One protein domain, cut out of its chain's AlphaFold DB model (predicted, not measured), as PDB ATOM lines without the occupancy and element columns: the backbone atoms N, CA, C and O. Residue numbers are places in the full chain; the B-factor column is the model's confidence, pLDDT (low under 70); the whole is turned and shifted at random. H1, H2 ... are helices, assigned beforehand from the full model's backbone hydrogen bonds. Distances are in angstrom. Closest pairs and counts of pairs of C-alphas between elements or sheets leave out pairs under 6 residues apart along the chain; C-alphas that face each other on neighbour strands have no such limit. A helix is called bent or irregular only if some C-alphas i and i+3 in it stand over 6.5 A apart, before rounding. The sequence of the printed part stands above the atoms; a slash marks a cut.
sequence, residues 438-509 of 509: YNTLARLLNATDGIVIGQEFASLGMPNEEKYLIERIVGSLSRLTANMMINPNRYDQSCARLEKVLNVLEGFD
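This is residues 438 to 509 of the 509 residues of the protein "DEKNAAC104852" of Brettanomyces naardenensis (UniProt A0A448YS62). The longest helix, H2, and helix H3 make a long helical hairpin that opens as a narrow V, the two meeting near the turn between them and spreading toward their far ends. A short helix, H1, stands free on the side of H2 away from H3, joined to H2 by a long link with no named element. The printed part has 72 residues with three named helices, in the order H1, H2, H3, and no named strand; the class is all helix. The whole is loose, with a radius of gyration of the C-alphas of 14.7 A, and its outline is flat, spanning 41 by 36 by 17 A.

H2, residues 464 to 486, touches H3, residues 488 to 508, and the two form a helical hairpin. Their closest C-alphas are those of Met 484 and Tyr 491, 4.9 A apart. Their lines stand at a shallow tilt of 30 degrees, and they run opposite ways. H2 touches H3 with residues 480 to 485 alone, and H3 touches H2 with residues 490 to 498 alone. Their centres are 13.2 A apart. H1, residues 438 to 447, is apart from both H2 and H3. Every backbone pair of O i to N i+4 is within hydrogen-bond range in H1 and H2; in H3 it is 13 of 17.

H2 has 23 residues, Asn 464 to Ile 486, and measures 32.4 A from first to last C-alpha; C-alpha 464 is at (169.090, 11.252, 26.266). H3 has 21 residues, Pro 488 to Phe 508, and measures 30.9 A, ending with C-alpha 508 at (161.195, 17.641, 44.207). H3 is irregular, with C-alphas 489 and 492 7.6 A apart, and its line is a rough one. It has a kink of 26 degrees near residue 495. H1 has 10 residues, Tyr 438 to Ala 447, and measures 13.9 A; it begins with C-alpha 438 at (195.796, 30.175, 38.835).

The two C-alphas farthest apart are those of Gly 461 and Asn 489, 41.5 A. The link from H2 to H3 is tight, with 1 residue, and the link from H1 to H2 is long, with 16 residues, 448 to 463. Residues 438 to 452 stand free, of which 438 to 447 belong to H1, and so do residues 502 to 509, of which 502 to 508 belong to H3. The printed part has no cut and ends at the chain's last residue, Asp 509. The mean pLDDT of the printed part is 84.0; residues 447 to 454 and residue 509 are under 70.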
ATOM      1  N   TYR A 438     195.659  31.121  39.948       84.75
ATOM      2  CA  TYR A 438     195.796  30.175  38.835       84.75
ATOM      3  C   TYR A 438     196.070  28.736  39.321       84.75
ATOM      4  O   TYR A 438     195.578  27.774  38.743       84.75
ATOM      5  N   ASN A 439     196.761  28.583  40.459       81.00
ATOM      6  CA  ASN A 439     196.935  27.293  41.138       81.00
ATOM      7  C   ASN A 439     195.617  26.707  41.679       81.00
ATOM      8  O   ASN A 439     195.472  25.490  41.730       81.00
ATOM      9  N   THR A 440     194.660  27.544  42.085       80.88
ATOM     10  CA  THR A 440     193.317  27.102  42.492       80.88
ATOM     11  C   THR A 440     192.523  26.623  41.279       80.88
ATOM     12  O   THR A 440     191.940  25.547  41.347       80.88
ATOM     13  N   LEU A 441     192.572  27.356  40.156       78.50
ATOM     14  CA  LEU A 441     191.965  26.932  38.886       78.50
ATOM     15  C   LEU A 441     192.532  25.584  38.418       78.50
ATOM     16  O   LEU A 441     191.771  24.666  38.129       78.50
ATOM     17  N   ALA A 442     193.861  25.450  38.384       75.50
ATOM     18  CA  ALA A 442     194.534  24.230  37.944       75.50
ATOM     19  C   ALA A 442     194.225  23.029  38.853       75.50
ATOM     20  O   ALA A 442     194.022  21.923  38.364       75.50
ATOM     21  N   ARG A 443     194.128  23.238  40.175       78.19
ATOM     22  CA  ARG A 443     193.687  22.189  41.108       78.19
ATOM     23  C   ARG A 443     192.223  21.811  40.918       78.19
ATOM     24  O   ARG A 443     191.928  20.636  41.042       78.19
ATOM     25  N   LEU A 444     191.337  22.759  40.613       73.75
ATOM     26  CA  LEU A 444     189.934  22.472  40.296       73.75
ATOM     27  C   LEU A 444     189.808  21.661  39.001       73.75
ATOM     28  O   LEU A 444     189.176  20.615  39.023       73.75
ATOM     29  N   LEU A 445     190.480  22.082  37.925       72.69
ATOM     30  CA  LEU A 445     190.505  21.363  36.642       72.69
ATOM     31  C   LEU A 445     191.062  19.937  36.774       72.69
ATOM     32  O   LEU A 445     190.487  19.000  36.221       72.69
ATOM     33  N   ASN A 446     192.138  19.763  37.547       72.06
ATOM     34  CA  ASN A 446     192.704  18.444  37.825       72.06
ATOM     35  C   ASN A 446     191.847  17.628  38.811       72.06
ATOM     36  O   ASN A 446     191.835  16.412  38.716       72.06
ATOM     37  N   ALA A 447     191.121  18.255  39.743       63.66
ATOM     38  CA  ALA A 447     190.198  17.552  40.643       63.66
ATOM     39  C   ALA A 447     188.909  17.109  39.935       63.66
ATOM     40  O   ALA A 447     188.306  16.122  40.338       63.66
ATOM     41  N   THR A 448     188.514  17.798  38.861       61.19
ATOM     42  CA  THR A 448     187.525  17.299  37.894       61.19
ATOM     43  C   THR A 448     188.110  16.268  36.920       61.19
ATOM     44  O   THR A 448     187.394  15.821  36.040       61.19
ATOM     45  N   ASP A 449     189.396  15.912  37.039       53.88
ATOM     46  CA  ASP A 449     190.114  14.846  36.306       53.88
ATOM     47  C   ASP A 449     189.960  14.857  34.767       53.88
ATOM     48  O   ASP A 449     190.088  13.838  34.088       53.88
ATOM     49  N   GLY A 450     189.645  16.021  34.186       55.62
ATOM     50  CA  GLY A 450     189.264  16.139  32.773       55.62
ATOM     51  C   GLY A 450     187.937  15.456  32.410       55.62
ATOM     52  O   GLY A 450     187.593  15.399  31.229       55.62
ATOM     53  N   ILE A 451     187.179  14.968  33.399       53.81
ATOM     54  CA  ILE A 451     185.836  14.419  33.234       53.81
ATOM     55  C   ILE A 451     184.950  15.539  32.695       53.81
ATOM     56  O   ILE A 451     184.618  16.510  33.381       53.81
ATOM     57  N   VAL A 452     184.567  15.402  31.429       62.31
ATOM     58  CA  VAL A 452     183.568  16.269  30.818       62.31
ATOM     59  C   VAL A 452     182.255  15.993  31.538       62.31
ATOM     60  O   VAL A 452     181.654  14.939  31.335       62.31
ATOM     61  N   ILE A 453     181.828  16.932  32.385       62.84
ATOM     62  CA  ILE A 453     180.518  16.941  33.049       62.84
ATOM     63  C   ILE A 453     179.453  16.691  31.971       62.84
ATOM     64  O   ILE A 453     179.229  17.544  31.116       62.84
ATOM     65  N   GLY A 454     178.872  15.488  31.957       60.16
ATOM     66  CA  GLY A 454     178.167  14.957  30.781       60.16
ATOM     67  C   GLY A 454     178.460  13.475  30.502       60.16
ATOM     68  O   GLY A 454     177.559  12.698  30.172       60.16
ATOM     69  N   GLN A 455     179.712  13.046  30.658       70.06
ATOM     70  CA  GLN A 455     180.156  11.684  30.342       70.06
ATOM     71  C   GLN A 455     179.718  10.671  31.411       70.06
ATOM     72  O   GLN A 455     179.281   9.578  31.063       70.06
ATOM     73  N   GLU A 456     179.696  11.074  32.683       75.75
ATOM     74  CA  GLU A 456     179.179  10.294  33.823       75.75
ATOM     75  C   GLU A 456     177.711   9.865  33.628       75.75
ATOM     76  O   GLU A 456     177.321   8.734  33.928       75.75
ATOM     77  N   PHE A 457     176.896  10.732  33.015       74.62
ATOM     78  CA  PHE A 457     175.496  10.434  32.702       74.62
ATOM     79  C   PHE A 457     175.325   9.406  31.572       74.62
ATOM     80  O   PHE A 457     174.213   8.940  31.347       74.62
ATOM     81  N   ALA A 458     176.384   9.033  30.836       78.88
ATOM     82  CA  ALA A 458     176.303   7.951  29.846       78.88
ATOM     83  C   ALA A 458     176.152   6.564  30.500       78.88
ATOM     84  O   ALA A 458     175.486   5.698  29.941       78.88
ATOM     85  N   SER A 459     176.728   6.362  31.690       83.56
ATOM     86  CA  SER A 459     176.632   5.105  32.452       83.56
ATOM     87  C   SER A 459     175.320   4.929  33.222       83.56
ATOM     88  O   SER A 459     175.006   3.819  33.638       83.56
ATOM     89  N   LEU A 460     174.544   6.001  33.408       84.06
ATOM     90  CA  LEU A 460     173.331   6.011  34.236       84.06
ATOM     91  C   LEU A 460     172.086   5.409  33.557       84.06
ATOM     92  O   LEU A 460     171.053   5.278  34.203       84.06
ATOM     93  N   GLY A 461     172.154   5.052  32.269       90.88
ATOM     94  CA  GLY A 461     171.039   4.420  31.545       90.88
ATOM     95  C   GLY A 461     169.801   5.307  31.335       90.88
ATOM     96  O   GLY A 461     168.772   4.812  30.883       90.88
ATOM     97  N   MET A 462     169.893   6.601  31.657       92.38
ATOM     98  CA  MET A 462     168.799   7.568  31.528       92.38
ATOM     99  C   MET A 462     168.507   7.915  30.056       92.38
ATOM    100  O   MET A 462     169.418   7.872  29.219       92.38
ATOM    101  N   PRO A 463     167.269   8.325  29.722       94.69
ATOM    102  CA  PRO A 463     166.939   8.912  28.428       94.69
ATOM    103  C   PRO A 463     167.859  10.087  28.059       94.69
ATOM    104  O   PRO A 463     168.196  10.933  28.889       94.69
ATOM    105  N   ASN A 464     168.211  10.188  26.774       88.38
ATOM    106  CA  ASN A 464     169.090  11.252  26.266       88.38
ATOM    107  C   ASN A 464     168.544  12.671  26.528       88.38
ATOM    108  O   ASN A 464     169.325  13.609  26.668       88.38
ATOM    109  N   GLU A 465     167.220  12.831  26.597       91.69
ATOM    110  CA  GLU A 465     166.558  14.112  26.869       91.69
ATOM    111  C   GLU A 465     166.722  14.549  28.334       91.69
ATOM    112  O   GLU A 465     167.131  15.679  28.594       91.69
ATOM    113  N   GLU A 466     166.517  13.636  29.289       90.94
ATOM    114  CA  GLU A 466     166.768  13.879  30.719       90.94
ATOM    115  C   GLU A 466     168.245  14.190  30.971       90.94
ATOM    116  O   GLU A 466     168.576  15.176  31.631       90.94
ATOM    117  N   LYS A 467     169.147  13.415  30.354       87.75
ATOM    118  CA  LYS A 467     170.589  13.681  30.383       87.75
ATOM    119  C   LYS A 467     170.925  15.096  29.891       87.75
ATOM    120  O   LYS A 467     171.690  15.797  30.551       87.75
ATOM    121  N   TYR A 468     170.349  15.528  28.768       87.62
ATOM    122  CA  TYR A 468     170.563  16.873  28.223       87.62
ATOM    123  C   TYR A 468     170.026  17.976  29.154       87.62
ATOM    124  O   TYR A 468     170.672  19.013  29.323       87.62
ATOM    125  N   LEU A 469     168.872  17.756  29.793       88.94
ATOM    126  CA  LEU A 469     168.317  18.683  30.784       88.94
ATOM    127  C   LEU A 469     169.231  18.811  32.011       88.94
ATOM    128  O   LEU A 469     169.536  19.935  32.416       88.94
ATOM    129  N   ILE A 470     169.728  17.695  32.551       88.44
ATOM    130  CA  ILE A 470     170.665  17.682  33.686       88.44
ATOM    131  C   ILE A 470     171.971  18.401  33.317       88.44
ATOM    132  O   ILE A 470     172.397  19.303  34.040       88.44
ATOM    133  N   GLU A 471     172.572  18.086  32.167       87.94
ATOM    134  CA  GLU A 471     173.793  18.747  31.679       87.94
ATOM    135  C   GLU A 471     173.598  20.270  31.550       87.94
ATOM    136  O   GLU A 471     174.433  21.065  31.996       87.94
ATOM    137  N   ARG A 472     172.441  20.700  31.030       88.69
ATOM    138  CA  ARG A 472     172.073  22.116  30.912       88.69
ATOM    139  C   ARG A 472     171.859  22.795  32.270       88.69
ATOM    140  O   ARG A 472     172.228  23.966  32.408       88.69
ATOM    141  N   ILE A 473     171.303  22.101  33.264       88.75
ATOM    142  CA  ILE A 473     171.159  22.603  34.642       88.75
ATOM    143  C   ILE A 473     172.542  22.788  35.276       88.75
ATOM    144  O   ILE A 473     172.867  23.898  35.707       88.75
ATOM    145  N   VAL A 474     173.392  21.757  35.256       89.44
ATOM    146  CA  VAL A 474     174.743  21.806  35.845       89.44
ATOM    147  C   VAL A 474     175.611  22.865  35.157       89.44
ATOM    148  O   VAL A 474     176.284  23.649  35.832       89.44
ATOM    149  N   GLY A 475     175.548  22.977  33.827       88.81
ATOM    150  CA  GLY A 475     176.238  24.033  33.081       88.81
ATOM    151  C   GLY A 475     175.738  25.444  33.423       88.81
ATOM    152  O   GLY A 475     176.536  26.384  33.492       88.81
ATOM    153  N   SER A 476     174.440  25.607  33.693       89.56
ATOM    154  CA  SER A 476     173.853  26.896  34.094       89.56
ATOM    155  C   SER A 476     174.257  27.295  35.516       89.56
ATOM    156  O   SER A 476     174.680  28.433  35.727       89.56
ATOM    157  N   LEU A 477     174.206  26.355  36.467       89.50
ATOM    158  CA  LEU A 477     174.692  26.540  37.839       89.50
ATOM    159  C   LEU A 477     176.189  26.870  37.858       89.50
ATOM    160  O   LEU A 477     176.596  27.843  38.486       89.50
ATOM    161  N   SER A 478     177.000  26.142  37.085       90.94
ATOM    162  CA  SER A 478     178.445  26.391  36.979       90.94
ATOM    163  C   SER A 478     178.749  27.808  36.476       90.94
ATOM    164  O   SER A 478     179.597  28.502  37.039       90.94
ATOM    165  N   ARG A 479     178.019  28.286  35.455       89.94
ATOM    166  CA  ARG A 479     178.150  29.663  34.940       89.94
ATOM    167  C   ARG A 479     177.648  30.719  35.929       89.94
ATOM    168  O   ARG A 479     178.223  31.807  35.974       89.94
ATOM    169  N   LEU A 480     176.603  30.435  36.708       91.12
ATOM    170  CA  LEU A 480     176.115  31.336  37.758       91.12
ATOM    171  C   LEU A 480     177.169  31.503  38.865       91.12
ATOM    172  O   LEU A 480     177.552  32.632  39.173       91.12
ATOM    173  N   THR A 481     177.707  30.397  39.379       89.69
ATOM    174  CA  THR A 481     178.751  30.403  40.415       89.69
ATOM    175  C   THR A 481     180.049  31.045  39.913       89.69
ATOM    176  O   THR A 481     180.655  31.849  40.619       89.69
ATOM    177  N   ALA A 482     180.451  30.795  38.662       91.56
ATOM    178  CA  ALA A 482     181.585  31.496  38.057       91.56
ATOM    179  C   ALA A 482     181.349  33.019  37.986       91.56
ATOM    180  O   ALA A 482     182.232  33.797  38.347       91.56
ATOM    181  N   ASN A 483     180.146  33.461  37.601       89.44
ATOM    182  CA  ASN A 483     179.794  34.883  37.589       89.44
ATOM    183  C   ASN A 483     179.830  35.522  38.987       89.44
ATOM    184  O   ASN A 483     180.262  36.669  39.088       89.44
ATOM    185  N   MET A 484     179.451  34.795  40.046       93.44
ATOM    186  CA  MET A 484     179.592  35.251  41.441       93.44
ATOM    187  C   MET A 484     181.048  35.517  41.819       93.44
ATOM    188  O   MET A 484     181.348  36.528  42.449       93.44
ATOM    189  N   MET A 485     181.955  34.618  41.426       89.94
ATOM    190  CA  MET A 485     183.379  34.728  41.753       89.94
ATOM    191  C   MET A 485     184.105  35.793  40.919       89.94
ATOM    192  O   MET A 485     185.039  36.420  41.413       89.94
ATOM    193  N   ILE A 486     183.690  35.992  39.665       94.81
ATOM    194  CA  ILE A 486     184.299  36.963  38.743       94.81
ATOM    195  C   ILE A 486     183.793  38.388  39.019       94.81
ATOM    196  O   ILE A 486     184.575  39.334  38.966       94.81
ATOM    197  N   ASN A 487     182.500  38.555  39.321       95.69
ATOM    198  CA  ASN A 487     181.850  39.860  39.451       95.69
ATOM    199  C   ASN A 487     181.302  40.071  40.877       95.69
ATOM    200  O   ASN A 487     180.102  39.876  41.091       95.69
ATOM    201  N   PRO A 488     182.119  40.533  41.847       93.44
ATOM    202  CA  PRO A 488     181.671  40.731  43.230       93.44
ATOM    203  C   PRO A 488     180.490  41.709  43.337       93.44
ATOM    204  O   PRO A 488     179.581  41.492  44.128       93.44
ATOM    205  N   ASN A 489     180.415  42.716  42.460       96.38
ATOM    206  CA  ASN A 489     179.295  43.668  42.396       96.38
ATOM    207  C   ASN A 489     177.947  43.018  42.012       96.38
ATOM    208  O   ASN A 489     176.905  43.654  42.128       96.38
ATOM    209  N   ARG A 490     177.952  41.775  41.507       94.69
ATOM    210  CA  ARG A 490     176.750  40.987  41.174       94.69
ATOM    211  C   ARG A 490     176.562  39.786  42.107       94.69
ATOM    212  O   ARG A 490     175.710  38.939  41.827       94.69
ATOM    213  N   TYR A 491     177.339  39.696  43.189       95.06
ATOM    214  CA  TYR A 491     177.301  38.579  44.130       95.06
ATOM    215  C   TYR A 491     175.914  38.426  44.767       95.06
ATOM    216  O   TYR A 491     175.310  37.363  44.646       95.06
ATOM    217  N   ASP A 492     175.355  39.502  45.328       96.31
ATOM    218  CA  ASP A 492     174.052  39.481  46.010       96.31
ATOM    219  C   ASP A 492     172.905  39.123  45.053       96.31
ATOM    220  O   ASP A 492     172.082  38.255  45.344       96.31
ATOM    221  N   GLN A 493     172.900  39.708  43.847       95.31
ATOM    222  CA  GLN A 493     171.921  39.375  42.804       95.31
ATOM    223  C   GLN A 493     172.003  37.896  42.395       95.31
ATOM    224  O   GLN A 493     170.996  37.282  42.046       95.31
ATOM    225  N   SER A 494     173.204  37.322  42.412       93.81
ATOM    226  CA  SER A 494     173.432  35.927  42.043       93.81
ATOM    227  C   SER A 494     173.089  34.966  43.184       93.81
ATOM    228  O   SER A 494     172.522  33.914  42.905       93.81
ATOM    229  N   CYS A 495     173.304  35.356  44.447       94.19
ATOM    230  CA  CYS A 495     172.777  34.645  45.619       94.19
ATOM    231  C   CYS A 495     171.246  34.565  45.558       94.19
ATOM    232  O   CYS A 495     170.695  33.471  45.611       94.19
ATOM    233  N   ALA A 496     170.565  35.688  45.311       96.06
ATOM    234  CA  ALA A 496     169.105  35.727  45.176       96.06
ATOM    235  C   ALA A 496     168.572  34.914  43.973       96.06
ATOM    236  O   ALA A 496     167.416  34.492  43.958       96.06
ATOM    237  N   ARG A 497     169.392  34.685  42.935       93.00
ATOM    238  CA  ARG A 497     169.066  33.757  41.836       93.00
ATOM    239  C   ARG A 497     169.273  32.300  42.245       93.00
ATOM    240  O   ARG A 497     168.453  31.469  41.876       93.00
ATOM    241  N   LEU A 498     170.337  32.002  42.987       92.69
ATOM    242  CA  LEU A 498     170.641  30.658  43.476       92.69
ATOM    243  C   LEU A 498     169.592  30.181  44.491       92.69
ATOM    244  O   LEU A 498     169.108  29.065  44.371       92.69
ATOM    245  N   GLU A 499     169.174  31.053  45.410       94.31
ATOM    246  CA  GLU A 499     168.084  30.814  46.367       94.31
ATOM    247  C   GLU A 499     166.765  30.479  45.652       94.31
ATOM    248  O   GLU A 499     166.123  29.482  45.961       94.31
ATOM    249  N   LYS A 500     166.405  31.224  44.596       92.50
ATOM    250  CA  LYS A 500     165.235  30.889  43.763       92.50
ATOM    251  C   LYS A 500     165.343  29.521  43.085       92.50
ATOM    252  O   LYS A 500     164.318  28.879  42.897       92.50
ATOM    253  N   VAL A 501     166.544  29.085  42.698       89.06
ATOM    254  CA  VAL A 501     166.754  27.744  42.127       89.06
ATOM    255  C   VAL A 501     166.654  26.672  43.213       89.06
ATOM    256  O   VAL A 501     165.995  25.666  42.982       89.06
ATOM    257  N   LEU A 502     167.229  26.902  44.399       88.75
ATOM    258  CA  LEU A 502     167.106  26.001  45.550       88.75
ATOM    259  C   LEU A 502     165.640  25.787  45.938       88.75
ATOM    260  O   LEU A 502     165.203  24.646  45.969       88.75
ATOM    261  N   ASN A 503     164.855  26.857  46.089       92.25
ATOM    262  CA  ASN A 503     163.434  26.764  46.453       92.25
ATOM    263  C   ASN A 503     162.578  26.055  45.380       92.25
ATOM    264  O   ASN A 503     161.506  25.540  45.683       92.25
ATOM    265  N   VAL A 504     163.013  26.053  44.111       90.31
ATOM    266  CA  VAL A 504     162.365  25.262  43.050       90.31
ATOM    267  C   VAL A 504     162.756  23.789  43.157       90.31
ATOM    268  O   VAL A 504     161.903  22.940  42.925       90.31
ATOM    269  N   LEU A 505     164.008  23.481  43.508       84.69
ATOM    270  CA  LEU A 505     164.513  22.111  43.661       84.69
ATOM    271  C   LEU A 505     164.030  21.427  44.952       84.69
ATOM    272  O   LEU A 505     163.772  20.232  44.923       84.69
ATOM    273  N   GLU A 506     163.835  22.174  46.039       89.06
ATOM    274  CA  GLU A 506     163.277  21.693  47.319       89.06
ATOM    275  C   GLU A 506     161.853  21.116  47.162       89.06
ATOM    276  O   GLU A 506     161.416  20.283  47.946       89.06
ATOM    277  N   GLY A 507     161.129  21.502  46.105       82.12
ATOM    278  CA  GLY A 507     159.822  20.936  45.761       82.12
ATOM    279  C   GLY A 507     159.847  19.573  45.051       82.12
ATOM    280  O   GLY A 507     158.789  19.152  44.583       82.12
ATOM    281  N   PHE A 508     161.011  18.924  44.911       74.56
ATOM    282  CA  PHE A 508     161.195  17.641  44.207       74.56
ATOM    283  C   PHE A 508     161.644  16.467  45.113       74.56
ATOM    284  O   PHE A 508     162.081  15.448  44.576       74.56
ATOM    285  N   ASP A 509     161.539  16.606  46.440       50.88
ATOM    286  CA  ASP A 509     161.745  15.521  47.429       50.88
ATOM    287  C   ASP A 509     160.745  14.346  47.277       50.88
ATOM    288  O   ASP A 509     159.544  14.599  47.008       50.88
TER     289      ASP A 509